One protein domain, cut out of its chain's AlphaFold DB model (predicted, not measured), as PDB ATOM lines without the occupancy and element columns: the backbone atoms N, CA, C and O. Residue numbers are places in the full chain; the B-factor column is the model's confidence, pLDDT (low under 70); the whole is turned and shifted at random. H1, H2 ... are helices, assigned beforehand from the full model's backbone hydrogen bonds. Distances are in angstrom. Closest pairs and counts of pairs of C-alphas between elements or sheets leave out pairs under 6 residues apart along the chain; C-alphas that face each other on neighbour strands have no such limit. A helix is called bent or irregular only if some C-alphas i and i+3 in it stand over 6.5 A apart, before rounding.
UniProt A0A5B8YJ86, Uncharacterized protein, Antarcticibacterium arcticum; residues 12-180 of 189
ATOM      1  N   ILE A  12      21.342  -3.799 129.150       91.81
ATOM      2  CA  ILE A  12      21.158  -5.163 128.643       91.81
ATOM      3  C   ILE A  12      20.952  -6.099 129.833       91.81
ATOM      4  O   ILE A  12      19.881  -6.682 129.950       91.81
ATOM      5  N   TYR A  13      21.879  -6.117 130.793       93.62
ATOM      6  CA  TYR A  13      21.761  -6.982 131.971       93.62
ATOM      7  C   TYR A  13      20.522  -6.706 132.816       93.62
ATOM      8  O   TYR A  13      19.902  -7.629 133.320       93.62
ATOM      9  N   ARG A  14      20.086  -5.448 132.941       94.25
ATOM     10  CA  ARG A  14      18.826  -5.145 133.641       94.25
ATOM     11  C   ARG A  14      17.601  -5.739 132.959       94.25
ATOM     12  O   ARG A  14      16.642  -6.081 133.641       94.25
ATOM     13  N   ARG A  15      17.630  -5.843 131.631       96.44
ATOM     14  CA  ARG A  15      16.581  -6.518 130.870       96.44
ATOM     15  C   ARG A  15      16.648  -8.024 131.090       96.44
ATOM     16  O   ARG A  15      15.627  -8.613 131.397       96.44
ATOM     17  N   GLU A  16      17.843  -8.604 131.036       97.69
ATOM     18  CA  GLU A  16      18.043 -10.032 131.305       97.69
ATOM     19  C   GLU A  16      17.637 -10.418 132.735       97.69
ATOM     20  O   GLU A  16      16.998 -11.445 132.924       97.69
ATOM     21  N   ILE A  17      17.919  -9.570 133.733       97.88
ATOM     22  CA  ILE A  17      17.439  -9.741 135.114       97.88
ATOM     23  C   ILE A  17      15.912  -9.784 135.139       97.88
ATOM     24  O   ILE A  17      15.334 -10.691 135.734       97.88
ATOM     25  N   GLN A  18      15.251  -8.827 134.486       97.62
ATOM     26  CA  GLN A  18      13.791  -8.789 134.423       97.62
ATOM     27  C   GLN A  18      13.224 -10.055 133.758       97.62
ATOM     28  O   GLN A  18      12.321 -10.685 134.305       97.62
ATOM     29  N   GLU A  19      13.803 -10.474 132.632       98.38
ATOM     30  CA  GLU A  19      13.437 -11.712 131.936       98.38
ATOM     31  C   GLU A  19      13.675 -12.955 132.812       98.38
ATOM     32  O   GLU A  19      12.892 -13.903 132.773       98.38
ATOM     33  N   ALA A  20      14.725 -12.957 133.638       98.50
ATOM     34  CA  ALA A  20      15.019 -14.042 134.565       98.50
ATOM     35  C   ALA A  20      13.972 -14.152 135.683       98.50
ATOM     36  O   ALA A  20      13.552 -15.269 135.998       98.50
ATOM     37  N   PHE A  21      13.507 -13.024 136.234       97.81
ATOM     38  CA  PHE A  21      12.396 -12.990 137.195       97.81
ATOM     39  C   PHE A  21      11.083 -13.475 136.567       97.81
ATOM     40  O   PHE A  21      10.384 -14.297 137.158       97.81
ATOM     41  N   GLU A  22      10.757 -13.016 135.357       98.00
ATOM     42  CA  GLU A  22       9.556 -13.451 134.628       98.00
ATOM     43  C   GLU A  22       9.592 -14.950 134.320       98.00
ATOM     44  O   GLU A  22       8.605 -15.666 134.520       98.00
ATOM     45  N   LEU A  23      10.753 -15.450 133.888       98.44
ATOM     46  CA  LEU A  23      10.947 -16.873 133.662       98.44
ATOM     47  C   LEU A  23      10.810 -17.654 134.967       98.44
ATOM     48  O   LEU A  23      10.112 -18.665 134.969       98.44
ATOM     49  N   LEU A  24      11.417 -17.191 136.064       98.12
ATOM     50  CA  LEU A  24      11.288 -17.838 137.369       98.12
ATOM     51  C   LEU A  24       9.819 -17.940 137.786       98.12
ATOM     52  O   LEU A  24       9.374 -19.016 138.173       98.12
ATOM     53  N   GLU A  25       9.042 -16.865 137.667       97.56
ATOM     54  CA  GLU A  25       7.613 -16.880 137.999       97.56
ATOM     55  C   GLU A  25       6.856 -17.937 137.183       97.56
ATOM     56  O   GLU A  25       6.063 -18.708 137.725       97.56
ATOM     57  N   SER A  26       7.170 -18.058 135.890       97.44
ATOM     58  CA  SER A  26       6.546 -19.052 135.006       97.44
ATOM     59  C   SER A  26       6.888 -20.513 135.350       97.44
ATOM     60  O   SER A  26       6.205 -21.434 134.891       97.44
ATOM     61  N   LEU A  27       7.935 -20.762 136.150       97.62
ATOM     62  CA  LEU A  27       8.310 -22.116 136.570       97.62
ATOM     63  C   LEU A  27       7.381 -22.677 137.654       97.62
ATOM     64  O   LEU A  27       7.311 -23.912 137.780       97.62
ATOM     65  N   LYS A  28       6.653 -21.812 138.378       95.81
ATOM     66  CA  LYS A  28       5.662 -22.214 139.382       95.81
ATOM     67  C   LYS A  28       4.595 -23.099 138.753       95.81
ATOM     68  O   LYS A  28       4.075 -22.835 137.671       95.81
ATOM     69  N   LYS A  29       4.226 -24.155 139.468       95.94
ATOM     70  CA  LYS A  29       3.075 -24.990 139.137       95.94
ATOM     71  C   LYS A  29       2.185 -25.089 140.365       95.94
ATOM     72  O   LYS A  29       2.648 -25.478 141.432       95.94
ATOM     73  N   ASP A  30       0.919 -24.713 140.208       94.56
ATOM     74  CA  ASP A  30      -0.073 -24.709 141.291       94.56
ATOM     75  C   ASP A  30       0.384 -23.888 142.516       94.56
ATOM     76  O   ASP A  30       0.079 -24.225 143.655       94.56
ATOM     77  N   GLY A  31       1.161 -22.823 142.279       94.31
ATOM     78  CA  GLY A  31       1.712 -21.953 143.321       94.31
ATOM     79  C   GLY A  31       2.981 -22.465 144.010       94.31
ATOM     80  O   GLY A  31       3.447 -21.801 144.931       94.31
ATOM     81  N   PHE A  32       3.549 -23.595 143.577       96.56
ATOM     82  CA  PHE A  32       4.767 -24.172 144.151       96.56
ATOM     83  C   PHE A  32       5.883 -24.295 143.119       96.56
ATOM     84  O   PHE A  32       5.648 -24.565 141.933       96.56
ATOM     85  N   TYR A  33       7.112 -24.147 143.593       97.69
ATOM     86  CA  TYR A  33       8.310 -24.532 142.866       97.69
ATOM     87  C   TYR A  33       8.647 -25.998 143.113       97.69
ATOM     88  O   TYR A  33       8.213 -26.602 144.091       97.69
ATOM     89  N   ASN A  34       9.450 -26.563 142.215       96.19
ATOM     90  CA  ASN A  34      10.150 -27.812 142.469       96.19
ATOM     91  C   ASN A  34      11.645 -27.595 142.255       96.19
ATOM     92  O   ASN A  34      12.051 -26.783 141.418       96.19
ATOM     93  N   VAL A  35      12.451 -28.331 143.014       97.31
ATOM     94  CA  VAL A  35      13.902 -28.145 143.017       97.31
ATOM     95  C   VAL A  35      14.533 -28.384 141.638       97.31
ATOM     96  O   VAL A  35      15.307 -27.531 141.225       97.31
ATOM     97  N   PRO A  36      14.155 -29.405 140.836       97.50
ATOM     98  CA  PRO A  36      14.748 -29.597 139.509       97.50
ATOM     99  C   PRO A  36      14.635 -28.385 138.571       97.50
ATOM    100  O   PRO A  36      15.580 -28.066 137.848       97.50
ATOM    101  N   LYS A  37      13.494 -27.685 138.576       98.06
ATOM    102  CA  LYS A  37      13.320 -26.461 137.781       98.06
ATOM    103  C   LYS A  37      14.145 -25.297 138.324       98.06
ATOM    104  O   LYS A  37      14.662 -24.521 137.526       98.06
ATOM    105  N   ILE A  38      14.269 -25.183 139.646       98.31
ATOM    106  CA  ILE A  38      15.126 -24.179 140.285       98.31
ATOM    107  C   ILE A  38      16.595 -24.436 139.949       98.31
ATOM    108  O   ILE A  38      17.273 -23.519 139.500       98.31
ATOM    109  N   THR A  39      17.061 -25.684 140.042       98.31
ATOM    110  CA  THR A  39      18.414 -26.076 139.632       98.31
ATOM    111  C   THR A  39      18.682 -25.694 138.179       98.31
ATOM    112  O   THR A  39      19.714 -25.106 137.874       98.31
ATOM    113  N   TRP A  40      17.740 -25.967 137.270       98.50
ATOM    114  CA  TRP A  40      17.876 -25.536 135.877       98.50
ATOM    115  C   TRP A  40      17.941 -24.008 135.729       98.50
ATOM    116  O   TRP A  40      18.727 -23.510 134.927       98.50
ATOM    117  N   TRP A  41      17.126 -23.266 136.483       98.62
ATOM    118  CA  TRP A  41      17.117 -21.804 136.438       98.62
ATOM    119  C   TRP A  41      18.444 -21.211 136.927       98.62
ATOM    120  O   TRP A  41      18.979 -20.325 136.267       98.62
ATOM    121  N   ILE A  42      19.007 -21.749 138.013       98.31
ATOM    122  CA  ILE A  42      20.332 -21.381 138.538       98.31
ATOM    123  C   ILE A  42      21.391 -21.591 137.454       98.31
ATOM    124  O   ILE A  42      22.037 -20.637 137.032       98.31
ATOM    125  N   LEU A  43      21.471 -22.804 136.894       98.31
ATOM    126  CA  LEU A  43      22.425 -23.125 135.825       98.31
ATOM    127  C   LEU A  43      22.268 -22.221 134.594       98.31
ATOM    128  O   LEU A  43      23.241 -21.905 133.918       98.31
ATOM    129  N   LYS A  44      21.039 -21.803 134.275       98.50
ATOM    130  CA  LYS A  44      20.768 -20.928 133.130       98.50
ATOM    131  C   LYS A  44      21.300 -19.505 133.325       98.50
ATOM    132  O   LYS A  44      21.637 -18.863 132.332       98.50
ATOM    133  N   TYR A  45      21.326 -19.002 134.556       98.44
ATOM    134  CA  TYR A  45      21.632 -17.601 134.853       98.44
ATOM    135  C   TYR A  45      22.906 -17.404 135.684       98.44
ATOM    136  O   TYR A  45      23.085 -16.345 136.283       98.44
ATOM    137  N   GLU A  46      23.812 -18.381 135.685       98.00
ATOM    138  CA  GLU A  46      25.090 -18.321 136.404       98.00
ATOM    139  C   GLU A  46      25.923 -17.082 136.021       98.00
ATOM    140  O   GLU A  46      26.304 -16.295 136.888       98.00
ATOM    141  N   GLU A  47      26.109 -16.820 134.722       97.12
ATOM    142  CA  GLU A  47      26.844 -15.635 134.241       97.12
ATOM    143  C   GLU A  47      26.153 -14.316 134.640       97.12
ATOM    144  O   GLU A  47      26.800 -13.325 134.992       97.12
ATOM    145  N   LEU A  48      24.815 -14.296 134.619       97.44
ATOM    146  CA  LEU A  48      24.029 -13.130 135.029       97.44
ATOM    147  C   LEU A  48      24.163 -12.870 136.534       97.44
ATOM    148  O   LEU A  48      24.188 -11.710 136.963       97.44
ATOM    149  N   ASN A  49      24.269 -13.933 137.333       97.69
ATOM    150  CA  ASN A  49      24.544 -13.834 138.757       97.69
ATOM    151  C   ASN A  49      25.951 -13.297 139.011       97.69
ATOM    152  O   ASN A  49      26.091 -12.357 139.790       97.69
ATOM    153  N   GLU A  50      26.972 -13.803 138.316       96.50
ATOM    154  CA  GLU A  50      28.342 -13.289 138.436       96.50
ATOM    155  C   GLU A  50      28.395 -11.782 138.136       96.50
ATOM    156  O   GLU A  50      28.960 -10.995 138.908       96.50
ATOM    157  N   TYR A  51      27.740 -11.347 137.056       94.88
ATOM    158  CA  TYR A  51      27.594  -9.924 136.761       94.88
ATOM    159  C   TYR A  51      26.906  -9.182 137.914       94.88
ATOM    160  O   TYR A  51      27.431  -8.183 138.417       94.88
ATOM    161  N   SER A  52      25.740  -9.663 138.343       95.06
ATOM    162  CA  SER A  52      24.914  -9.014 139.362       95.06
ATOM    163  C   SER A  52      25.643  -8.892 140.699       95.06
ATOM    164  O   SER A  52      25.650  -7.817 141.298       95.06
ATOM    165  N   TRP A  53      26.345  -9.942 141.123       92.50
ATOM    166  CA  TRP A  53      27.157  -9.979 142.337       92.50
ATOM    167  C   TRP A  53      28.250  -8.908 142.328       92.50
ATOM    168  O   TRP A  53      28.393  -8.151 143.289       92.50
ATOM    169  N   ASN A  54      28.974  -8.787 141.215       91.19
ATOM    170  CA  ASN A  54      30.055  -7.814 141.063       91.19
ATOM    171  C   ASN A  54      29.554  -6.363 140.943       91.19
ATOM    172  O   ASN A  54      30.306  -5.423 141.204       91.19
ATOM    173  N   HIS A  55      28.283  -6.162 140.579       91.25
ATOM    174  CA  HIS A  55      27.709  -4.837 140.321       91.25
ATOM    175  C   HIS A  55      26.630  -4.403 141.319       91.25
ATOM    176  O   HIS A  55      26.165  -3.261 141.252       91.25
ATOM    177  N   ARG A  56      26.258  -5.247 142.286       89.31
ATOM    178  CA  ARG A  56      25.236  -4.931 143.297       89.31
ATOM    179  C   ARG A  56      25.550  -3.662 144.100       89.31
ATOM    180  O   ARG A  56      24.648  -2.919 144.465       89.31
ATOM    181  N   HIS A  57      26.833  -3.353 144.304       87.94
ATOM    182  CA  HIS A  57      27.294  -2.188 145.071       87.94
ATOM    183  C   HIS A  57      27.342  -0.881 144.262       87.94
ATOM    184  O   HIS A  57      27.645   0.181 144.811       87.94
ATOM    185  N   VAL A  58      27.050  -0.920 142.956       84.12
ATOM    186  CA  VAL A  58      27.076   0.275 142.104       84.12
ATOM    187  C   VAL A  58      26.012   1.270 142.570       84.12
ATOM    188  O   VAL A  58      24.817   0.977 142.577       84.12
ATOM    189  N   GLY A  59      26.451   2.483 142.914       78.69
ATOM    190  CA  GLY A  59      25.583   3.529 143.465       78.69
ATOM    191  C   GLY A  59      25.436   3.488 144.989       78.69
ATOM    192  O   GLY A  59      24.594   4.203 145.529       78.69
ATOM    193  N   SER A  60      26.246   2.684 145.683       85.19
ATOM    194  CA  SER A  60      26.356   2.739 147.141       85.19
ATOM    195  C   SER A  60      26.876   4.099 147.607       85.19
ATOM    196  O   SER A  60      27.746   4.700 146.976       85.19
ATOM    197  N   CYS A  61      26.356   4.578 148.741       83.62
ATOM    198  CA  CYS A  61      26.891   5.764 149.411       83.62
ATOM    199  C   CYS A  61      28.234   5.484 150.109       83.62
ATOM    200  O   CYS A  61      28.926   6.423 150.502       83.62
ATOM    201  N   ILE A  62      28.612   4.207 150.221       81.94
ATOM    202  CA  ILE A  62      29.904   3.740 150.714       81.94
ATOM    203  C   ILE A  62      30.626   3.094 149.528       81.94
ATOM    204  O   ILE A  62      30.243   2.019 149.072       81.94
ATOM    205  N   ASP A  63      31.637   3.783 148.994       71.56
ATOM    206  CA  ASP A  63      32.307   3.429 147.735       71.56
ATOM    207  C   ASP A  63      32.775   1.963 147.722       71.56
ATOM    208  O   ASP A  63      33.627   1.560 148.516       71.56
ATOM    209  N   GLY A  64      32.179   1.154 146.842       68.88
ATOM    210  CA  GLY A  64      32.510  -0.264 146.670       68.88
ATOM    211  C   GLY A  64      32.008  -1.224 147.759       68.88
ATOM    212  O   GLY A  64      32.241  -2.422 147.634       68.88
ATOM    213  N   MET A  65      31.304  -0.750 148.793       76.62
ATOM    214  CA  MET A  65      30.725  -1.604 149.839       76.62
ATOM    215  C   MET A  65      29.203  -1.708 149.729       76.62
ATOM    216  O   MET A  65      28.520  -0.776 149.299       76.62
ATOM    217  N   GLY A  66      28.663  -2.843 150.182       74.88
ATOM    218  CA  GLY A  66      27.226  -3.034 150.360       74.88
ATOM    219  C   GLY A  66      26.640  -2.004 151.311       74.88
ATOM    220  O   GLY A  66      27.178  -1.753 152.386       74.88
ATOM    221  N   CYS A  67      25.538  -1.394 150.895       82.00
ATOM    222  CA  CYS A  67      24.777  -0.464 151.708       82.00
ATOM    223  C   CYS A  67      23.290  -0.637 151.399       82.00
ATOM    224  O   CYS A  67      22.929  -0.928 150.258       82.00
ATOM    225  N   CYS A  68      22.429  -0.346 152.375       83.75
ATOM    226  CA  CYS A  68      20.976  -0.388 152.217       83.75
ATOM    227  C   CYS A  68      20.447   0.485 151.062       83.75
ATOM    228  O   CYS A  68      19.366   0.241 150.525       83.75
ATOM    229  N   CYS A  69      21.222   1.484 150.623       84.38
ATOM    230  CA  CYS A  69      20.923   2.283 149.435       84.38
ATOM    231  C   CYS A  69      20.890   1.453 148.140       84.38
ATOM    232  O   CYS A  69      20.203   1.836 147.195       84.38
ATOM    233  N   THR A  70      21.618   0.335 148.092       87.31
ATOM    234  CA  THR A  70      21.729  -0.537 146.914       87.31
ATOM    235  C   THR A  70      20.840  -1.769 146.966       87.31
ATOM    236  O   THR A  70      20.705  -2.438 145.948       87.31
ATOM    237  N   ASP A  71      20.179  -2.066 148.085       84.75
ATOM    238  CA  ASP A  71      19.362  -3.286 148.236       84.75
ATOM    239  C   ASP A  71      18.187  -3.329 147.251       84.75
ATOM    240  O   ASP A  71      17.716  -4.389 146.848       84.75
ATOM    241  N   LYS A  72      17.725  -2.153 146.814       86.12
ATOM    242  CA  LYS A  72      16.650  -2.019 145.826       86.12
ATOM    243  C   LYS A  72      17.136  -2.108 144.379       86.12
ATOM    244  O   LYS A  72      16.298  -2.109 143.477       86.12
ATOM    245  N   ASN A  73      18.448  -2.159 144.139       90.75
ATOM    246  CA  ASN A  73      18.985  -2.304 142.791       90.75
ATOM    247  C   ASN A  73      18.604  -3.680 142.219       90.75
ATOM    248  O   ASN A  73      18.681  -4.671 142.949       90.75
ATOM    249  N   PRO A  74      18.244  -3.767 140.923       93.50
ATOM    250  CA  PRO A  74      17.963  -5.043 140.267       93.50
ATOM    251  C   PRO A  74      19.087  -6.066 140.445       93.50
ATOM    252  O   PRO A  74      18.817  -7.221 140.743       93.50
ATOM    253  N   GLU A  75      20.339  -5.617 140.328       93.75
ATOM    254  CA  GLU A  75      21.532  -6.449 140.471       93.75
ATOM    255  C   GLU A  75      21.632  -7.052 141.891       93.75
ATOM    256  O   GLU A  75      21.841  -8.252 142.051       93.75
ATOM    257  N   SER A  76      21.384  -6.250 142.933       92.81
ATOM    258  CA  SER A  76      21.370  -6.732 144.323       92.81
ATOM    259  C   SER A  76      20.268  -7.758 144.550       92.81
ATOM    260  O   SER A  76      20.551  -8.859 145.016       92.81
ATOM    261  N   LYS A  77      19.030  -7.425 144.157       94.00
ATOM    262  CA  LYS A  77      17.877  -8.322 144.299       94.00
ATOM    263  C   LYS A  77      18.097  -9.654 143.593       94.00
ATOM    264  O   LYS A  77      17.799 -10.695 144.166       94.00
ATOM    265  N   PHE A  78      18.618  -9.613 142.368       96.31
ATOM    266  CA  PHE A  78      18.898 -10.813 141.592       96.31
ATOM    267  C   PHE A  78      19.943 -11.690 142.284       96.31
ATOM    268  O   PHE A  78      19.692 -12.871 142.485       96.31
ATOM    269  N   SER A  79      21.068 -11.105 142.713       95.44
ATOM    270  CA  SER A  79      22.127 -11.868 143.386       95.44
ATOM    271  C   SER A  79      21.665 -12.482 144.713       95.44
ATOM    272  O   SER A  79      21.977 -13.632 144.992       95.44
ATOM    273  N   PHE A  80      20.862 -11.761 145.505       93.94
ATOM    274  CA  PHE A  80      20.310 -12.295 146.753       93.94
ATOM    275  C   PHE A  80      19.310 -13.424 146.514       93.94
ATOM    276  O   PHE A  80      19.374 -14.441 147.198       93.94
ATOM    277  N   LEU A  81      18.423 -13.275 145.526       96.56
ATOM    278  CA  LEU A  81      17.524 -14.353 145.122       96.56
ATOM    279  C   LEU A  81      18.312 -15.581 144.663       96.56
ATOM    280  O   LEU A  81      18.009 -16.689 145.091       96.56
ATOM    281  N   TYR A  82      19.303 -15.388 143.791       97.56
ATOM    282  CA  TYR A  82      20.099 -16.477 143.240       97.56
ATOM    283  C   TYR A  82      20.794 -17.264 144.355       97.56
ATOM    284  O   TYR A  82      20.605 -18.473 144.430       97.56
ATOM    285  N   SER A  83      21.490 -16.584 145.274       95.88
ATOM    286  CA  SER A  83      22.151 -17.238 146.412       95.88
ATOM    287  C   SER A  83      21.175 -17.985 147.325       95.88
ATOM    288  O   SER A  83      21.485 -19.081 147.779       95.88
ATOM    289  N   ALA A  84      19.982 -17.440 147.569       95.12
ATOM    290  CA  ALA A  84      18.978 -18.146 148.364       95.12
ATOM    291  C   ALA A  84      18.437 -19.395 147.648       95.12
ATOM    292  O   ALA A  84      18.174 -20.416 148.277       95.12
ATOM    293  N   LEU A  85      18.279 -19.347 146.322       97.12
ATOM    294  CA  LEU A  85      17.887 -20.521 145.542       97.12
ATOM    295  C   LEU A  85      19.010 -21.569 145.463       97.12
ATOM    296  O   LEU A  85      18.704 -22.760 145.426       97.12
ATOM    297  N   GLU A  86      20.282 -21.159 145.453       97.38
ATOM    298  CA  GLU A  86      21.424 -22.079 145.579       97.38
ATOM    299  C   GLU A  86      21.375 -22.837 146.904       97.38
ATOM    300  O   GLU A  86      21.440 -24.063 146.896       97.38
ATOM    301  N   GLU A  87      21.141 -22.137 148.016       95.69
ATOM    302  CA  GLU A  87      20.995 -22.763 149.335       95.69
ATOM    303  C   GLU A  87      19.867 -23.807 149.349       95.69
ATOM    304  O   GLU A  87      20.044 -24.919 149.848       95.69
ATOM    305  N   VAL A  88      18.725 -23.508 148.717       96.62
ATOM    306  CA  VAL A  88      17.639 -24.486 148.541       96.62
ATOM    307  C   VAL A  88      18.126 -25.733 147.800       96.62
ATOM    308  O   VAL A  88      17.815 -26.854 148.203       96.62
ATOM    309  N   VAL A  89      18.862 -25.569 146.698       97.31
ATOM    310  CA  VAL A  89      19.367 -26.710 145.922       97.31
ATOM    311  C   VAL A  89      20.382 -27.517 146.728       97.31
ATOM    312  O   VAL A  89      20.309 -28.746 146.709       97.31
ATOM    313  N   ASP A  90      21.286 -26.861 147.446       96.12
ATOM    314  CA  ASP A  90      22.321 -27.508 148.255       96.12
ATOM    315  C   ASP A  90      21.725 -28.303 149.422       96.12
ATOM    316  O   ASP A  90      22.082 -29.466 149.638       96.12
ATOM    317  N   LEU A  91      20.740 -27.740 150.126       95.81
ATOM    318  CA  LEU A  91      20.023 -28.460 151.178       95.81
ATOM    319  C   LEU A  91      19.260 -29.659 150.603       95.81
ATOM    320  O   LEU A  91      19.356 -30.766 151.135       95.81
ATOM    321  N   TYR A  92      18.573 -29.486 149.469       96.69
ATOM    322  CA  TYR A  92      17.791 -30.559 148.847       96.69
ATOM    323  C   TYR A  92      18.636 -31.771 148.423       96.69
ATOM    324  O   TYR A  92      18.137 -32.898 148.393       96.69
ATOM    325  N   GLN A  93      19.929 -31.589 148.128       96.50
ATOM    326  CA  GLN A  93      20.829 -32.708 147.806       96.50
ATOM    327  C   GLN A  93      20.918 -33.746 148.941       96.50
ATOM    328  O   GLN A  93      21.188 -34.923 148.677       96.50
ATOM    329  N   HIS A  94      20.629 -33.346 150.183       97.62
ATOM    330  CA  HIS A  94      20.656 -34.221 151.353       97.62
ATOM    331  C   HIS A  94      19.387 -35.062 151.527       97.62
ATOM    332  O   HIS A  94      19.414 -36.033 152.280       97.62
ATOM    333  N   GLU A  95      18.309 -34.795 150.783       97.56
ATOM    334  CA  GLU A  95      17.049 -35.547 150.886       97.56
ATOM    335  C   GLU A  95      17.268 -37.060 150.693       97.56
ATOM    336  O   GLU A  95      16.705 -37.900 151.401       97.56
ATOM    337  N   LYS A  96      18.161 -37.430 149.763       97.56
ATOM    338  CA  LYS A  96      18.551 -38.830 149.554       97.56
ATOM    339  C   LYS A  96      19.367 -39.384 150.727       97.56
ATOM    340  O   LYS A  96      19.125 -40.517 151.137       97.56
ATOM    341  N   TYR A  97      20.322 -38.609 151.238       98.19
ATOM    342  CA  TYR A  97      21.148 -39.003 152.379       98.19
ATOM    343  C   TYR A  97      20.278 -39.265 153.615       98.19
ATOM    344  O   TYR A  97      20.385 -40.323 154.232       98.19
ATOM    345  N   PHE A  98      19.334 -38.374 153.920       98.25
ATOM    346  CA  PHE A  98      18.446 -38.530 155.069       98.25
ATOM    347  C   PHE A  98      17.525 -39.736 154.957       98.25
ATOM    348  O   PHE A  98      17.335 -40.445 155.941       98.25
ATOM    349  N   LYS A  99      17.040 -40.062 153.756       98.38
ATOM    350  CA  LYS A  99      16.304 -41.313 153.532       98.38
ATOM    351  C   LYS A  99      17.123 -42.550 153.934       98.38
ATOM    352  O   LYS A  99      16.590 -43.500 154.518       98.38
ATOM    353  N   GLU A 100      18.407 -42.565 153.585       98.31
ATOM    354  CA  GLU A 100      19.321 -43.660 153.921       98.31
ATOM    355  C   GLU A 100      19.603 -43.697 155.432       98.31
ATOM    356  O   GLU A 100      19.510 -44.766 156.041       98.31
ATOM    357  N   GLU A 101      19.852 -42.546 156.059       97.88
ATOM    358  CA  GLU A 101      20.101 -42.455 157.502       97.88
ATOM    359  C   GLU A 101      18.885 -42.826 158.353       97.88
ATOM    360  O   GLU A 101      19.048 -43.533 159.345       97.88
ATOM    361  N   LEU A 102      17.673 -42.425 157.963       97.81
ATOM    362  CA  LEU A 102      16.436 -42.819 158.646       97.81
ATOM    363  C   LEU A 102      16.249 -44.344 158.607       97.81
ATOM    364  O   LEU A 102      15.934 -44.964 159.622       97.81
ATOM    365  N   SER A 103      16.569 -44.976 157.473       97.38
ATOM    366  CA  SER A 103      16.538 -46.442 157.332       97.38
ATOM    367  C   SER A 103      17.589 -47.151 158.200       97.38
ATOM    368  O   SER A 103      17.408 -48.308 158.597       97.38
ATOM    369  N   VAL A 104      18.730 -46.503 158.459       97.06
ATOM    370  CA  VAL A 104      19.735 -46.991 159.416       97.06
ATOM    371  C   VAL A 104      19.197 -46.843 160.833       97.06
ATOM    372  O   VAL A 104      19.209 -47.818 161.581       97.06
ATOM    373  N   LEU A 105      18.679 -45.666 161.176       95.75
ATOM    374  CA  LEU A 105      18.180 -45.332 162.504       95.75
ATOM    375  C   LEU A 105      17.096 -46.301 162.986       95.75
ATOM    376  O   LEU A 105      17.141 -46.729 164.137       95.75
ATOM    377  N   GLU A 106      16.176 -46.722 162.114       94.56
ATOM    378  CA  GLU A 106      15.155 -47.729 162.439       94.56
ATOM    379  C   GLU A 106      15.729 -49.026 163.018       94.56
ATOM    380  O   GLU A 106      15.105 -49.644 163.879       94.56
ATOM    381  N   LYS A 107      16.930 -49.422 162.588       95.81
ATOM    382  CA  LYS A 107      17.607 -50.645 163.044       95.81
ATOM    383  C   LYS A 107      18.379 -50.445 164.345       95.81
ATOM    384  O   LYS A 107      18.772 -51.430 164.960       95.81
ATOM    385  N   LEU A 108      18.629 -49.194 164.735       93.38
ATOM    386  CA  LEU A 108      19.446 -48.831 165.895       93.38
ATOM    387  C   LEU A 108      18.615 -48.449 167.126       93.38
ATOM    388  O   LEU A 108      19.197 -48.189 168.173       93.38
ATOM    389  N   LYS A 109      17.277 -48.407 167.025       82.56
ATOM    390  CA  LYS A 109      16.386 -47.880 168.080       82.56
ATOM    391  C   LYS A 109      16.597 -48.530 169.455       82.56
ATOM    392  O   LYS A 109      16.498 -47.838 170.463       82.56
ATOM    393  N   ASP A 110      16.952 -49.812 169.486       88.69
ATOM    394  CA  ASP A 110      17.176 -50.568 170.726       88.69
ATOM    395  C   ASP A 110      18.666 -50.693 171.121       88.69
ATOM    396  O   ASP A 110      18.986 -51.247 172.175       88.69
ATOM    397  N   ASP A 111      19.595 -50.175 170.305       93.50
ATOM    398  CA  ASP A 111      21.044 -50.209 170.546       93.50
ATOM    399  C   ASP A 111      21.555 -48.804 170.886       93.50
ATOM    400  O   ASP A 111      21.934 -48.010 170.021       93.50
ATOM    401  N   HIS A 112      21.564 -48.489 172.182       90.50
ATOM    402  CA  HIS A 112      21.942 -47.162 172.662       90.50
ATOM    403  C   HIS A 112      23.375 -46.742 172.261       90.50
ATOM    404  O   HIS A 112      23.537 -45.629 171.754       90.50
ATOM    405  N   PRO A 113      24.425 -47.580 172.415       92.56
ATOM    406  CA  PRO A 113      25.751 -47.257 171.888       92.56
ATOM    407  C   PRO A 113      25.768 -46.925 170.390       92.56
ATOM    408  O   PRO A 113      26.405 -45.943 169.997       92.56
ATOM    409  N   ALA A 114      25.074 -47.705 169.556       94.56
ATOM    410  CA  ALA A 114      25.017 -47.445 168.119       94.56
ATOM    411  C   ALA A 114      24.233 -46.163 167.795       94.56
ATOM    412  O   ALA A 114      24.649 -45.384 166.934       94.56
ATOM    413  N   LEU A 115      23.159 -45.889 168.538       93.38
ATOM    414  CA  LEU A 115      22.390 -44.653 168.428       93.38
ATOM    415  C   LEU A 115      23.246 -43.413 168.728       93.38
ATOM    416  O   LEU A 115      23.194 -42.429 167.992       93.38
ATOM    417  N   MET A 116      24.089 -43.458 169.764       93.06
ATOM    418  CA  MET A 116      24.989 -42.342 170.093       93.06
ATOM    419  C   MET A 116      26.045 -42.103 169.005       93.06
ATOM    420  O   MET A 116      26.409 -40.959 168.728       93.06
ATOM    421  N   GLN A 117      26.527 -43.164 168.351       94.19
ATOM    422  CA  GLN A 117      27.428 -43.023 167.202       94.19
ATOM    423  C   GLN A 117      26.716 -42.393 166.001       94.19
ATOM    424  O   GLN A 117      27.300 -41.538 165.331       94.19
ATOM    425  N   TRP A 118      25.461 -42.775 165.757       96.00
ATOM    426  CA  TRP A 118      24.635 -42.179 164.711       96.00
ATOM    427  C   TRP A 118      24.394 -40.683 164.953       96.00
ATOM    428  O   TRP A 118      24.587 -39.888 164.032       96.00
ATOM    429  N   LEU A 119      24.071 -40.283 166.190       94.38
ATOM    430  CA  LEU A 119      23.931 -38.868 166.560       94.38
ATOM    431  C   LEU A 119      25.218 -38.094 166.302       94.38
ATOM    432  O   LEU A 119      25.190 -37.065 165.640       94.38
ATOM    433  N   LYS A 120      26.358 -38.614 166.767       93.88
ATOM    434  CA  LYS A 120      27.655 -37.951 166.591       93.88
ATOM    435  C   LYS A 120      28.041 -37.796 165.119       93.88
ATOM    436  O   LYS A 120      28.628 -36.789 164.741       93.88
ATOM    437  N   LYS A 121      27.725 -38.788 164.281       96.12
ATOM    438  CA  LYS A 121      27.948 -38.718 162.827       96.12
ATOM    439  C   LYS A 121      27.127 -37.595 162.189       96.12
ATOM    440  O   LYS A 121      27.627 -36.913 161.301       96.12
ATOM    441  N   ASN A 122      25.884 -37.431 162.634       96.44
ATOM    442  CA  ASN A 122      24.914 -36.509 162.052       96.44
ATOM    443  C   ASN A 122      24.843 -35.151 162.767       96.44
ATOM    444  O   ASN A 122      24.064 -34.298 162.355       96.44
ATOM    445  N   GLU A 123      25.663 -34.938 163.799       94.50
ATOM    446  CA  GLU A 123      25.592 -33.767 164.671       94.50
ATOM    447  C   GLU A 123      25.688 -32.465 163.882       94.50
ATOM    448  O   GLU A 123      24.758 -31.674 163.928       94.50
ATOM    449  N   LYS A 124      26.740 -32.294 163.073       94.94
ATOM    450  CA  LYS A 124      26.939 -31.082 162.266       94.94
ATOM    451  C   LYS A 124      25.747 -30.778 161.349       94.94
ATOM    452  O   LYS A 124      25.324 -29.633 161.243       94.94
ATOM    453  N   LEU A 125      25.192 -31.808 160.705       95.69
ATOM    454  CA  LEU A 125      24.043 -31.638 159.817       95.69
ATOM    455  C   LEU A 125      22.804 -31.206 160.604       95.69
ATOM    456  O   LEU A 125      22.165 -30.228 160.240       95.69
ATOM    457  N   GLY A 126      22.478 -31.908 161.689       93.12
ATOM    458  CA  GLY A 126      21.242 -31.673 162.435       93.12
ATOM    459  C   GLY A 126      21.267 -30.456 163.365       93.12
ATOM    460  O   GLY A 126      20.222 -29.844 163.572       93.12
ATOM    461  N   SER A 127      22.422 -30.093 163.934       91.06
ATOM    462  CA  SER A 127      22.534 -29.002 164.915       91.06
ATOM    463  C   SER A 127      23.033 -27.678 164.336       91.06
ATOM    464  O   SER A 127      22.802 -26.641 164.955       91.06
ATOM    465  N   GLU A 128      23.684 -27.690 163.167       92.00
ATOM    466  CA  GLU A 128      24.226 -26.485 162.529       92.00
ATOM    467  C   GLU A 128      23.604 -26.257 161.146       92.00
ATOM    468  O   GLU A 128      22.903 -25.267 160.951       92.00
ATOM    469  N   GLU A 129      23.824 -27.171 160.195       93.44
ATOM    470  CA  GLU A 129      23.508 -26.922 158.777       93.44
ATOM    471  C   GLU A 129      21.998 -26.902 158.483       93.44
ATOM    472  O   GLU A 129      21.532 -26.055 157.728       93.44
ATOM    473  N   PHE A 130      21.212 -27.773 159.123       94.88
ATOM    474  CA  PHE A 130      19.752 -27.842 158.952       94.88
ATOM    475  C   PHE A 130      18.968 -27.158 160.079       94.88
ATOM    476  O   PHE A 130      17.738 -27.214 160.101       94.88
ATOM    477  N   LEU A 131      19.647 -26.470 161.004       89.62
ATOM    478  CA  LEU A 131      18.971 -25.781 162.103       89.62
ATOM    479  C   LEU A 131      18.049 -24.668 161.586       89.62
ATOM    480  O   LEU A 131      16.898 -24.588 162.009       89.62
ATOM    481  N   LEU A 132      18.534 -23.834 160.658       87.81
ATOM    482  CA  LEU A 132      17.738 -22.746 160.076       87.81
ATOM    483  C   LEU A 132      16.589 -23.277 159.219       87.81
ATOM    484  O   LEU A 132      15.473 -22.778 159.325       87.81
ATOM    485  N   PHE A 133      16.831 -24.343 158.451       91.44
ATOM    486  CA  PHE A 133      15.767 -25.045 157.736       91.44
ATOM    487  C   PHE A 133      14.641 -25.455 158.699       91.44
ATOM    488  O   PHE A 133      13.469 -25.184 158.446       91.44
ATOM    489  N   TRP A 134      15.001 -26.057 159.836       87.94
ATOM    490  CA  TRP A 134      14.035 -26.553 160.811       87.94
ATOM    491  C   TRP A 134      13.247 -25.445 161.523       87.94
ATOM    492  O   TRP A 134      12.054 -25.611 161.758       87.94
ATOM    493  N   ILE A 135      13.890 -24.331 161.889       87.50
ATOM    494  CA  ILE A 135      13.245 -23.287 162.709       87.50
ATOM    495  C   ILE A 135      12.645 -22.134 161.894       87.50
ATOM    496  O   ILE A 135      11.748 -21.463 162.399       87.50
ATOM    497  N   GLU A 136      13.144 -21.871 160.682       88.12
ATOM    498  CA  GLU A 136      12.751 -20.699 159.884       88.12
ATOM    499  C   GLU A 136      12.022 -21.054 158.586       88.12
ATOM    500  O   GLU A 136      11.234 -20.236 158.117       88.12
ATOM    501  N   TRP A 137      12.279 -22.223 157.981       91.12
ATOM    502  CA  TRP A 137      11.758 -22.523 156.638       91.12
ATOM    503  C   TRP A 137      10.487 -23.370 156.639       91.12
ATOM    504  O   TRP A 137       9.746 -23.362 155.654       91.12
ATOM    505  N   LEU A 138      10.236 -24.134 157.702       88.12
ATOM    506  CA  LEU A 138       9.056 -24.986 157.805       88.12
ATOM    507  C   LEU A 138       7.883 -24.199 158.402       88.12
ATOM    508  O   LEU A 138       7.899 -23.844 159.579       88.12
ATOM    509  N   GLU A 139       6.850 -23.943 157.600       86.56
ATOM    510  CA  GLU A 139       5.602 -23.331 158.076       86.56
ATOM    511  C   GLU A 139       4.602 -24.403 158.557       86.56
ATOM    512  O   GLU A 139       4.669 -25.560 158.137       86.56
ATOM    513  N   GLU A 140       3.638 -24.016 159.407       68.50
ATOM    514  CA  GLU A 140       2.682 -24.916 160.092       68.50
ATOM    515  C   GLU A 140       1.782 -25.762 159.151       68.50
ATOM    516  O   GLU A 140       1.084 -26.661 159.616       68.50
ATOM    517  N   GLU A 141       1.816 -25.542 157.830       63.88
ATOM    518  CA  GLU A 141       0.974 -26.237 156.845       63.88
ATOM    519  C   GLU A 141       1.727 -26.626 155.557       63.88
ATOM    520  O   GLU A 141       1.670 -25.942 154.530       63.88
ATOM    521  N   HIS A 142       2.382 -27.791 155.578       74.75
ATOM    522  CA  HIS A 142       2.822 -28.539 154.383       74.75
ATOM    523  C   HIS A 142       3.706 -27.778 153.378       74.75
ATOM    524  O   HIS A 142       3.837 -28.188 152.217       74.75
ATOM    525  N   THR A 143       4.342 -26.692 153.808       92.25
ATOM    526  CA  THR A 143       5.058 -25.775 152.925       92.25
ATOM    527  C   THR A 143       6.443 -25.487 153.479       92.25
ATOM    528  O   THR A 143       6.610 -25.230 154.667       92.25
ATOM    529  N   VAL A 144       7.432 -25.518 152.588       94.75
ATOM    530  CA  VAL A 144       8.794 -25.058 152.861       94.75
ATOM    531  C   VAL A 144       8.974 -23.706 152.180       94.75
ATOM    532  O   VAL A 144       8.846 -23.604 150.952       94.75
ATOM    533  N   VAL A 145       9.248 -22.670 152.967       94.44
ATOM    534  CA  VAL A 145       9.432 -21.285 152.523       94.44
ATOM    535  C   VAL A 145      10.849 -20.847 152.888       94.44
ATOM    536  O   VAL A 145      11.122 -20.594 154.057       94.44
ATOM    537  N   PRO A 146      11.775 -20.757 151.918       92.75
ATOM    538  CA  PRO A 146      13.126 -20.301 152.201       92.75
ATOM    539  C   PRO A 146      13.133 -18.884 152.762       92.75
ATOM    540  O   PRO A 146      12.346 -18.030 152.340       92.75
ATOM    541  N   PHE A 147      14.067 -18.608 153.667       88.06
ATOM    542  CA  PHE A 147      14.255 -17.259 154.176       88.06
ATOM    543  C   PHE A 147      14.784 -16.328 153.074       88.06
ATOM    544  O   PHE A 147      15.898 -16.483 152.576       88.06
ATOM    545  N   LEU A 148      13.985 -15.326 152.696       87.62
ATOM    546  CA  LEU A 148      14.290 -14.395 151.608       87.62
ATOM    547  C   LEU A 148      14.312 -12.944 152.096       87.62
ATOM    548  O   LEU A 148      13.318 -12.215 152.022       87.62
ATOM    549  N   PHE A 149      15.475 -12.482 152.563       80.62
ATOM    550  CA  PHE A 149      15.619 -11.123 153.088       80.62
ATOM    551  C   PHE A 149      15.216 -10.055 152.053       80.62
ATOM    552  O   PHE A 149      15.889  -9.838 151.047       80.62
ATOM    553  N   GLY A 150      14.100  -9.365 152.314       80.75
ATOM    554  CA  GLY A 150      13.592  -8.290 151.455       80.75
ATOM    555  C   GLY A 150      12.999  -8.741 150.113       80.75
ATOM    556  O   GLY A 150      12.787  -7.885 149.251       80.75
ATOM    557  N   LEU A 151      12.736 -10.043 149.936       87.88
ATOM    558  CA  LEU A 151      12.232 -10.652 148.693       87.88
ATOM    559  C   LEU A 151      11.024 -11.586 148.919       87.88
ATOM    560  O   LEU A 151      10.678 -12.401 148.065       87.88
ATOM    561  N   ASN A 152      10.360 -11.461 150.072       84.25
ATOM    562  CA  ASN A 152       9.193 -12.271 150.445       84.25
ATOM    563  C   ASN A 152       8.007 -12.117 149.470       84.25
ATOM    564  O   ASN A 152       7.152 -12.997 149.380       84.25
ATOM    565  N   ASP A 153       7.946 -11.016 148.717       88.44
ATOM    566  CA  ASP A 153       6.920 -10.744 147.707       88.44
ATOM    567  C   ASP A 153       7.000 -11.667 146.479       88.44
ATOM    568  O   ASP A 153       6.021 -11.787 145.744       88.44
ATOM    569  N   LEU A 154       8.119 -12.371 146.282       90.88
ATOM    570  CA  LEU A 154       8.284 -13.329 145.184       90.88
ATOM    571  C   LEU A 154       7.485 -14.627 145.384       90.88
ATOM    572  O   LEU A 154       7.288 -15.383 144.431       90.88
ATOM    573  N   GLY A 155       7.011 -14.908 146.604       92.69
ATOM    574  CA  GLY A 155       6.203 -16.096 146.894       92.69
ATOM    575  C   GLY A 155       6.909 -17.407 146.534       92.69
ATOM    576  O   GLY A 155       6.294 -18.298 145.942       92.69
ATOM    577  N   ILE A 156       8.211 -17.500 146.827       95.31
ATOM    578  CA  ILE A 156       8.990 -18.725 146.648       95.31
ATOM    579  C   ILE A 156       8.597 -19.715 147.739       95.31
ATOM    580  O   ILE A 156       8.823 -19.469 148.918       95.31
ATOM    581  N   LYS A 157       8.001 -20.837 147.338       95.81
ATOM    582  CA  LYS A 157       7.614 -21.911 148.249       95.81
ATOM    583  C   LYS A 157       7.623 -23.273 147.573       95.81
ATOM    584  O   LYS A 157       7.373 -23.383 146.367       95.81
ATOM    585  N   PHE A 158       7.874 -24.301 148.370       96.44
ATOM    586  CA  PHE A 158       7.988 -25.695 147.957       96.44
ATOM    587  C   PHE A 158       7.012 -26.562 148.742       96.44
ATOM    588  O   PHE A 158       6.587 -26.219 149.845       96.44
ATOM    589  N   ARG A 159       6.644 -27.692 148.144       95.69
ATOM    590  CA  ARG A 159       5.804 -28.700 148.781       95.69
ATOM    591  C   ARG A 159       6.623 -29.453 149.819       95.69
ATOM    592  O   ARG A 159       7.692 -29.953 149.484       95.69
ATOM    593  N   SER A 160       6.129 -29.563 151.048       94.94
ATOM    594  CA  SER A 160       6.808 -30.325 152.108       94.94
ATOM    595  C   SER A 160       7.048 -31.791 151.739       94.94
ATOM    596  O   SER A 160       8.024 -32.387 152.181       94.94
ATOM    597  N   GLU A 161       6.204 -32.371 150.883       94.94
ATOM    598  CA  GLU A 161       6.310 -33.764 150.451       94.94
ATOM    599  C   GLU A 161       7.599 -34.045 149.670       94.94
ATOM    600  O   GLU A 161       8.103 -35.171 149.705       94.94
ATOM    601  N   ASP A 162       8.140 -33.024 148.997       95.19
ATOM    602  CA  ASP A 162       9.425 -33.099 148.301       95.19
ATOM    603  C   ASP A 162      10.605 -33.134 149.297       95.19
ATOM    604  O   ASP A 162      11.686 -33.595 148.946       95.19
ATOM    605  N   TRP A 163      10.388 -32.709 150.546       96.06
ATOM    606  CA  TRP A 163      11.382 -32.583 151.623       96.06
ATOM    607  C   TRP A 163      11.143 -33.557 152.780       96.06
ATOM    608  O   TRP A 163      11.646 -33.360 153.886       96.06
ATOM    609  N   LYS A 164      10.320 -34.584 152.565       96.19
ATOM    610  CA  LYS A 164       9.800 -35.421 153.651       96.19
ATOM    611  C   LYS A 164      10.893 -36.075 154.498       96.19
ATOM    612  O   LYS A 164      10.735 -36.147 155.709       96.19
ATOM    613  N   ASN A 165      11.993 -36.534 153.890       97.75
ATOM    614  CA  ASN A 165      13.060 -37.204 154.631       97.75
ATOM    615  C   ASN A 165      13.916 -36.177 155.376       97.75
ATOM    616  O   ASN A 165      14.369 -36.460 156.478       97.75
ATOM    617  N   THR A 166      14.120 -34.989 154.803       96.88
ATOM    618  CA  THR A 166      14.776 -33.866 155.483       96.88
ATOM    619  C   THR A 166      13.989 -33.430 156.715       96.88
ATOM    620  O   THR A 166      14.569 -33.294 157.792       96.88
ATOM    621  N   ILE A 167      12.672 -33.259 156.579       95.69
ATOM    622  CA  ILE A 167      11.778 -32.883 157.682       95.69
ATOM    623  C   ILE A 167      11.800 -33.963 158.768       95.69
ATOM    624  O   ILE A 167      12.113 -33.659 159.916       95.69
ATOM    625  N   GLU A 168      11.569 -35.228 158.400       95.94
ATOM    626  CA  GLU A 168      11.570 -36.354 159.344       95.94
ATOM    627  C   GLU A 168      12.931 -36.518 160.039       95.94
ATOM    628  O   GLU A 168      13.000 -36.748 161.247       95.94
ATOM    629  N   PHE A 169      14.038 -36.340 159.311       96.88
ATOM    630  CA  PHE A 169      15.369 -36.335 159.909       96.88
ATOM    631  C   PHE A 169      15.521 -35.216 160.940       96.88
ATOM    632  O   PHE A 169      15.989 -35.490 162.043       96.88
ATOM    633  N   CYS A 170      15.121 -33.981 160.618       95.38
ATOM    634  CA  CYS A 170      15.221 -32.855 161.547       95.38
ATOM    635  C   CYS A 170      14.373 -33.085 162.802       95.38
ATOM    636  O   CYS A 170      14.849 -32.827 163.909       95.38
ATOM    637  N   GLU A 171      13.154 -33.599 162.652       93.88
ATOM    638  CA  GLU A 171      12.264 -33.947 163.765       93.88
ATOM    639  C   GLU A 171      12.917 -34.964 164.702       93.88
ATOM    640  O   GLU A 171      13.123 -34.695 165.891       93.88
ATOM    641  N   VAL A 172      13.303 -36.113 164.147       94.44
ATOM    642  CA  VAL A 172      13.816 -37.241 164.923       94.44
ATOM    643  C   VAL A 172      15.196 -36.934 165.503       94.44
ATOM    644  O   VAL A 172      15.459 -37.236 166.669       94.44
ATOM    645  N   PHE A 173      16.081 -36.293 164.735       95.06
ATOM    646  CA  PHE A 173      17.381 -35.859 165.239       95.06
ATOM    647  C   PHE A 173      17.207 -34.912 166.428       95.06
ATOM    648  O   PHE A 173      17.825 -35.138 167.465       95.06
ATOM    649  N   ASN A 174      16.347 -33.894 166.323       91.88
ATOM    650  CA  ASN A 174      16.143 -32.935 167.409       91.88
ATOM    651  C   ASN A 174      15.528 -33.580 168.657       91.88
ATOM    652  O   ASN A 174      15.935 -33.243 169.771       91.88
ATOM    653  N   GLU A 175      14.576 -34.502 168.500       91.94
ATOM    654  CA  GLU A 175      13.985 -35.243 169.621       91.94
ATOM    655  C   GLU A 175      15.050 -36.039 170.388       91.94
ATOM    656  O   GLU A 175      15.192 -35.913 171.612       91.94
ATOM    657  N   ILE A 176      15.853 -36.819 169.662       91.56
ATOM    658  CA  ILE A 176      16.883 -37.667 170.262       91.56
ATOM    659  C   ILE A 176      18.019 -36.801 170.827       91.56
ATOM    660  O   ILE A 176      18.453 -37.011 171.957       91.56
ATOM    661  N   TYR A 177      18.491 -35.799 170.084       89.56
ATOM    662  CA  TYR A 177      19.605 -34.945 170.497       89.56
ATOM    663  C   TYR A 177      19.292 -34.201 171.801       89.56
ATOM    664  O   TYR A 177      20.107 -34.227 172.726       89.56
ATOM    665  N   ARG A 178      18.084 -33.629 171.932       85.50
ATOM    666  CA  ARG A 178      17.632 -32.920 173.148       85.50
ATOM    667  C   ARG A 178      17.498 -33.825 174.370       85.50
ATOM    668  O   ARG A 178      17.681 -33.358 175.490       85.50
ATOM    669  N   THR A 179      17.140 -35.091 174.170       83.50
ATOM    670  CA  THR A 179      16.959 -36.067 175.258       83.50
ATOM    671  C   THR A 179      18.230 -36.856 175.575       83.50
ATOM    672  O   THR A 179      18.302 -37.521 176.608       83.50
ATOM    673  N   SER A 180      19.249 -36.764 174.719       76.75
ATOM    674  CA  SER A 180      20.535 -37.430 174.901       76.75
ATOM    675  C   SER A 180      21.474 -36.665 175.844       76.75
ATOM    676  O   SER A 180      21.456 -35.437 175.923       76.75
TER     677      SER A 180
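Overview. This is residues 12 to 180 of the 189 residues of an uncharacterized protein of Antarcticibacterium arcticum (UniProt A0A5B8YJ86). Two clusters of helices make an elongated model, and H4 and H5, following one another through a tight link, span from one cluster to the other. In the first cluster H1, H2 and H3 pack on H4; in the second H8 crosses the hairpin of H5 and H6, with H7 close to H6 and H8, and a long loop of residues 138 to 159 leads from H7 to H8. The printed part has 169 residues, with eight named helices in the order H1 to H8 and no named strand, and its class is all helix. The whole is loose, with a radius of gyration of the C-alphas of 19.1 A, and the C-alphas span 62 by 38 by 28 A.

Arrangement. The longest helix by residues is H8, residues 160 to 179, with a kink of 37 degrees near residue 167. With residues 163 to 169 alone it touches H5, residues 95 to 108, at a steep tilt of 42 degrees, the same way; the closest C-alphas are those of Lys 99 and Asn 165, 5.3 A apart. With residues 169 to 177 alone it touches residues 119 to 127 of H6, residues 112 to 129, opposite ways at a steep tilt of 60 degrees; the closest C-alphas, of Gly 126 and Cys 170, are 6.2 A apart. H6 has a kink of 54 degrees near residue 122. H5 and H6 form a helical hairpin at a shallow tilt of 22 degrees, with the C-alphas of Leu 108 and Leu 115 closest at 5.7 A. H7, residues 131 to 137, is near H6 and is close to H8 but not clearly touching it; the closest C-alphas, of Trp 134 and Cys 170, are 6.5 A apart. H4, residues 74 to 92, and H5 meet only through their link. H4 touches H3, residues 46 to 55, with residues 75 to 82 alone, opposite ways at a steep tilt of 48 degrees; the C-alphas of Ser 52 and Glu 75 are closest, 4.4 A apart. H4 also touches H2, residues 35 to 44, opposite ways at a steep tilt of 44 degrees, closest at the C-alphas of Val 35 and Val 89, 6.4 A. H1, residues 12 to 27, touches H4 the same way at a steep tilt of 40 degrees, closest at the C-alphas of Arg 14 and Pro 74, 6.7 A. H1 and H2 form a helical hairpin at a shallow tilt of 16 degrees and only just touch, with 3 pairs of C-alphas within 8 A, closest at Leu 27 and Lys 37, 6.7 A. H1, H2 and H4 are an up and down bundle, each running against the one before it in the chain. H1 is apart from H5, H6, H7 and H8. Every O i to N i+4 pair is within hydrogen-bond range in H1, H2, H3, H4 and H7, against 9 of 10 in H5, 12 of 14 in H6 and 14 of 16 in H8.

Along the chain. H8 measures 25.9 A from first to last C-alpha, beginning at C-alpha 160 (6.808, -30.325, 152.108) and ending at C-alpha 179 (16.959, -36.067, 175.258). It is irregular, with C-alphas 162 and 165 8.4 A apart, and so is H6, with C-alphas 121 and 124 7.7 A apart. H4 measures 26.9 A, H6 24.6 A, H1 22.7 A and H5 20.2 A. H1 begins at C-alpha 12 (21.158, -5.163, 128.643).

Size, cuts and confidence. The C-alphas of Ile 12 and Asp 110 are the two farthest apart, at 62.0 A. The printed part has no cut. The links from H3 to H4 and from H7 to H8 are long, with 18 and 22 residues. Residues 138 to 139 pair antiparallel with residues 143 to 144, and these with residues 158 to 159. The mean pLDDT of the printed part is 92.6; residue 64 and residues 140 to 141 are under 70.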